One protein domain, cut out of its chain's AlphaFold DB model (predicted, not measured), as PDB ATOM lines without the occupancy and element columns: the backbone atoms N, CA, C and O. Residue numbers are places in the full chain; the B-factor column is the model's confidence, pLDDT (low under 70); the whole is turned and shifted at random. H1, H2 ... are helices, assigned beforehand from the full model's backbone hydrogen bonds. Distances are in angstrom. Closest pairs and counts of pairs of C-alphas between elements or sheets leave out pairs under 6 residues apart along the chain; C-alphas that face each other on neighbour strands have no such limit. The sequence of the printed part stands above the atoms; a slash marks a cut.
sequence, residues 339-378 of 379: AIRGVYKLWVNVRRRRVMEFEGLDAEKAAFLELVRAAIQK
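This is residues 339 to 378 of the 379 residues of an uncharacterized protein of Botryobasidium botryosum FD-172 SS1 (UniProt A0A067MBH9). Two helices cross as a loose, skewed X: H1 and H2 come nearest along their lengths at Tyr 344 and Phe 368, and the chain folds back between them through a loop at one end. That loop, within residues 352 to 360, sticks out at one end of the long axis, and residues 373 to 378, with the last part of H2, stick out at the other. The printed part has 40 residues with two named helices, H1 then H2, and no named strand; its class is all helix. It is only just compact, close to loose, with a radius of gyration of the C-alphas of 10.7 A, and it is elongated, spanning 31 by 18 by 15 A.

Find C-alpha 339 at (34.307, 3.518, 46.688), where H1, residues 339 to 352, begins; it runs 20.3 A to C-alpha 352 at (44.876, 12.672, 32.027). After the link, look at Leu 361, where H2, residues 361 to 376, begins; it runs 22.9 A to C-alpha 376 at (22.627, 12.538, 42.733).

Look at Tyr 344 and Phe 368: theirs are the closest C-alphas of the two helices, 7.3 A apart. H1 and H2 are close but not clearly touching, with 2 pairs of C-alphas within 8 A. Their lines stand at a steep tilt of 57 degrees, and they run opposite ways. In H1 and H2 every O i to N i+4 pair is within hydrogen-bond range.

The two C-alphas farthest apart are those of Met 356 and Lys 378, 31.3 A. The printed part has no cut, and the link from H1 to H2, 8 residues, is short. Look for low confidence at residues 356 to 359, with pLDDT under 70; the mean of the printed part is 88.2.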
ATOM      1  N   ALA A 339      34.908   3.657  48.010       91.94
ATOM      2  CA  ALA A 339      34.307   3.518  46.688       91.94
ATOM      3  C   ALA A 339      34.354   4.843  45.899       91.94
ATOM      4  O   ALA A 339      34.777   4.867  44.737       91.94
ATOM      5  N   ILE A 340      33.999   5.973  46.526       92.75
ATOM      6  CA  ILE A 340      34.057   7.301  45.892       92.75
ATOM      7  C   ILE A 340      35.506   7.692  45.556       92.75
ATOM      8  O   ILE A 340      35.761   8.213  44.463       92.75
ATOM      9  N   ARG A 341      36.472   7.411  46.443       91.00
ATOM     10  CA  ARG A 341      37.908   7.637  46.188       91.00
ATOM     11  C   ARG A 341      38.404   6.808  45.001       91.00
ATOM     12  O   ARG A 341      39.133   7.336  44.158       91.00
ATOM     13  N   GLY A 342      37.986   5.547  44.899       91.00
ATOM     14  CA  GLY A 342      38.305   4.667  43.774       91.00
ATOM     15  C   GLY A 342      37.783   5.211  42.442       91.00
ATOM     16  O   GLY A 342      38.539   5.328  41.474       91.00
ATOM     17  N   VAL A 343      36.516   5.638  42.408       95.19
ATOM     18  CA  VAL A 343      35.899   6.237  41.210       95.19
ATOM     19  C   VAL A 343      36.596   7.541  40.809       95.19
ATOM     20  O   VAL A 343      36.825   7.770  39.619       95.19
ATOM     21  N   TYR A 344      36.999   8.373  41.776       95.81
ATOM     22  CA  TYR A 344      37.767   9.591  41.503       95.81
ATOM     23  C   TYR A 344      39.117   9.289  40.838       95.81
ATOM     24  O   TYR A 344      39.426   9.866  39.794       95.81
ATOM     25  N   LYS A 345      39.901   8.346  41.384       93.12
ATOM     26  CA  LYS A 345      41.196   7.939  40.801       93.12
ATOM     27  C   LYS A 345      41.032   7.444  39.360       93.12
ATOM     28  O   LYS A 345      41.800   7.833  38.479       93.12
ATOM     29  N   LEU A 346      40.001   6.636  39.103       92.31
ATOM     30  CA  LEU A 346      39.693   6.146  37.759       92.31
ATOM     31  C   LEU A 346      39.357   7.301  36.800       92.31
ATOM     32  O   LEU A 346      39.885   7.358  35.688       92.31
ATOM     33  N   TRP A 347      38.520   8.245  37.237       94.44
ATOM     34  CA  TRP A 347      38.138   9.415  36.445       94.44
ATOM     35  C   TRP A 347      39.342  10.307  36.097       94.44
ATOM     36  O   TRP A 347      39.496  10.688  34.933       94.44
ATOM     37  N   VAL A 348      40.238  10.568  37.058       92.25
ATOM     38  CA  VAL A 348      41.485  11.325  36.833       92.25
ATOM     39  C   VAL A 348      42.369  10.619  35.801       92.25
ATOM     40  O   VAL A 348      42.831  11.253  34.853       92.25
ATOM     41  N   ASN A 349      42.554   9.301  35.916       86.50
ATOM     42  CA  ASN A 349      43.376   8.528  34.977       86.50
ATOM     43  C   ASN A 349      42.831   8.572  33.541       86.50
ATOM     44  O   ASN A 349      43.592   8.731  32.583       86.50
ATOM     45  N   VAL A 350      41.507   8.483  33.375       89.19
ATOM     46  CA  VAL A 350      40.860   8.592  32.057       89.19
ATOM     47  C   VAL A 350      41.010   9.999  31.475       89.19
ATOM     48  O   VAL A 350      41.203  10.140  30.264       89.19
ATOM     49  N   ARG A 351      40.937  11.041  32.310       85.75
ATOM     50  CA  ARG A 351      41.019  12.440  31.871       85.75
ATOM     51  C   ARG A 351      42.447  12.863  31.527       85.75
ATOM     52  O   ARG A 351      42.640  13.461  30.470       85.75
ATOM     53  N   ARG A 352      43.444  12.456  32.321       84.12
ATOM     54  CA  ARG A 352      44.876  12.672  32.027       84.12
ATOM     55  C   ARG A 352      45.311  12.045  30.706       84.12
ATOM     56  O   ARG A 352      46.181  12.576  30.031       84.12
ATOM     57  N   ARG A 353      44.669  10.948  30.287       80.56
ATOM     58  CA  ARG A 353      44.916  10.344  28.969       80.56
ATOM     59  C   ARG A 353      44.390  11.203  27.803       80.56
ATOM     60  O   ARG A 353      44.843  11.019  26.681       80.56
ATOM     61  N   ARG A 354      43.430  12.109  28.034       78.25
ATOM     62  CA  ARG A 354      42.784  12.914  26.976       78.25
ATOM     63  C   ARG A 354      43.260  14.361  26.893       78.25
ATOM     64  O   ARG A 354      43.147  14.945  25.822       78.25
ATOM     65  N   VAL A 355      43.734  14.947  27.988       71.19
ATOM     66  CA  VAL A 355      44.106  16.367  28.046       71.19
ATOM     67  C   VAL A 355      45.524  16.472  28.604       71.19
ATOM     68  O   VAL A 355      45.756  16.106  29.751       71.19
ATOM     69  N   MET A 356      46.473  16.928  27.777       60.41
ATOM     70  CA  MET A 356      47.878  17.140  28.174       60.41
ATOM     71  C   MET A 356      48.114  18.464  28.918       60.41
ATOM     72  O   MET A 356      49.225  18.714  29.379       60.41
ATOM     73  N   GLU A 357      47.098  19.314  29.054       67.12
ATOM     74  CA  GLU A 357      47.212  20.573  29.789       67.12
ATOM     75  C   GLU A 357      46.765  20.390  31.241       67.12
ATOM     76  O   GLU A 357      45.604  20.100  31.534       67.12
ATOM     77  N   PHE A 358      47.731  20.538  32.148       57.69
ATOM     78  CA  PHE A 358      47.552  20.504  33.597       57.69
ATOM     79  C   PHE A 358      46.802  21.762  34.068       57.69
ATOM     80  O   PHE A 358      47.407  22.749  34.486       57.69
ATOM     81  N   GLU A 359      45.471  21.731  34.034       67.12
ATOM     82  CA  GLU A 359      44.683  22.555  34.953       67.12
ATOM     83  C   GLU A 359      44.857  21.980  36.370       67.12
ATOM     84  O   GLU A 359      44.849  20.765  36.562       67.12
ATOM     85  N   GLY A 360      45.106  22.838  37.363       82.88
ATOM     86  CA  GLY A 360      45.507  22.414  38.709       82.88
ATOM     87  C   GLY A 360      44.562  21.394  39.364       82.88
ATOM     88  O   GLY A 360      43.359  21.381  39.109       82.88
ATOM     89  N   LEU A 361      45.115  20.577  40.269       84.38
ATOM     90  CA  LEU A 361      44.412  19.509  41.004       84.38
ATOM     91  C   LEU A 361      43.078  19.958  41.634       84.38
ATOM     92  O   LEU A 361      42.117  19.189  41.675       84.38
ATOM     93  N   ASP A 362      42.993  21.210  42.085       87.19
ATOM     94  CA  ASP A 362      41.772  21.769  42.674       87.19
ATOM     95  C   ASP A 362      40.635  21.936  41.653       87.19
ATOM     96  O   ASP A 362      39.468  21.701  41.982       87.19
ATOM     97  N   ALA A 363      40.958  22.281  40.403       90.69
ATOM     98  CA  ALA A 363      39.982  22.396  39.322       90.69
ATOM     99  C   ALA A 363      39.449  21.015  38.904       90.69
ATOM    100  O   ALA A 363      38.244  20.849  38.697       90.69
ATOM    101  N   GLU A 364      40.321  20.000  38.857       91.75
ATOM    102  CA  GLU A 364      39.923  18.612  38.589       91.75
ATOM    103  C   GLU A 364      38.959  18.093  39.666       91.75
ATOM    104  O   GLU A 364      37.894  17.554  39.350       91.75
ATOM    105  N   LYS A 365      39.286  18.323  40.941       93.50
ATOM    106  CA  LYS A 365      38.432  17.940  42.070       93.50
ATOM    107  C   LYS A 365      37.081  18.656  42.031       93.50
ATOM    108  O   LYS A 365      36.050  18.020  42.257       93.50
ATOM    109  N   ALA A 366      37.061  19.954  41.721       94.88
ATOM    110  CA  ALA A 366      35.824  20.725  41.603       94.88
ATOM    111  C   ALA A 366      34.910  20.177  40.493       94.88
ATOM    112  O   ALA A 366      33.722  19.958  40.737       94.88
ATOM    113  N   ALA A 367      35.471  19.873  39.319       94.62
ATOM    114  CA  ALA A 367      34.725  19.306  38.196       94.62
ATOM    115  C   ALA A 367      34.152  17.913  38.512       94.62
ATOM    116  O   ALA A 367      33.016  17.607  38.148       94.62
ATOM    117  N   PHE A 368      34.906  17.069  39.224       95.81
ATOM    118  CA  PHE A 368      34.402  15.768  39.669       95.81
ATOM    119  C   PHE A 368      33.237  15.911  40.657       95.81
ATOM    120  O   PHE A 368      32.206  15.256  40.501       95.81
ATOM    121  N   LEU A 369      33.363  16.793  41.654       96.06
ATOM    122  CA  LEU A 369      32.304  17.018  42.641       96.06
ATOM    123  C   LEU A 369      31.028  17.590  42.011       96.06
ATOM    124  O   LEU A 369      29.928  17.245  42.443       96.06
ATOM    125  N   GLU A 370      31.151  18.440  40.990       97.19
ATOM    126  CA  GLU A 370      30.002  18.928  40.224       97.19
ATOM    127  C   GLU A 370      29.273  17.779  39.513       97.19
ATOM    128  O   GLU A 370      28.047  17.675  39.596       97.19
ATOM    129  N   LEU A 371      30.025  16.859  38.900       96.50
ATOM    130  CA  LEU A 371      29.475  15.683  38.228       96.50
ATOM    131  C   LEU A 371      28.757  14.738  39.201       96.50
ATOM    132  O   LEU A 371      27.649  14.288  38.907       96.50
ATOM    133  N   VAL A 372      29.339  14.481  40.376       95.38
ATOM    134  CA  VAL A 372      28.706  13.661  41.424       95.38
ATOM    135  C   VAL A 372      27.408  14.311  41.916       95.38
ATOM    136  O   VAL A 372      26.380  13.641  42.000       95.38
ATOM    137  N   ARG A 373      27.404  15.628  42.169       96.12
ATOM    138  CA  ARG A 373      26.183  16.356  42.566       96.12
ATOM    139  C   ARG A 373      25.096  16.284  41.495       96.12
ATOM    140  O   ARG A 373      23.937  16.046  41.828       96.12
ATOM    141  N   ALA A 374      25.459  16.459  40.224       96.56
ATOM    142  CA  ALA A 374      24.524  16.368  39.107       96.56
ATOM    143  C   ALA A 374      23.943  14.953  38.934       96.56
ATOM    144  O   ALA A 374      22.792  14.812  38.522       96.56
ATOM    145  N   ALA A 375      24.718  13.909  39.250       95.44
ATOM    146  CA  ALA A 375      24.248  12.526  39.229       95.44
ATOM    147  C   ALA A 375      23.238  12.248  40.354       95.44
ATOM    148  O   ALA A 375      22.189  11.671  40.088       95.44
ATOM    149  N   ILE A 376      23.517  12.720  41.574       95.56
ATOM    150  CA  ILE A 376      22.627  12.538  42.733       95.56
ATOM    151  C   ILE A 376      21.280  13.243  42.520       95.56
ATOM    152  O   ILE A 376      20.250  12.692  42.878       95.56
ATOM    153  N   GLN A 377      21.256  14.424  41.892       95.81
ATOM    154  CA  GLN A 377      20.008  15.161  41.624       95.81
ATOM    155  C   GLN A 377      19.077  14.504  40.591       95.81
ATOM    156  O   GLN A 377      17.938  14.943  40.440       95.81
ATOM    157  N   LYS A 378      19.562  13.518  39.827       91.31
ATOM    158  CA  LYS A 378      18.769  12.809  38.809       91.31
ATOM    159  C   LYS A 378      18.089  11.544  39.334       91.31
ATOM    160  O   LYS A 378      17.281  10.976  38.598       91.31
TER     161      LYS A 378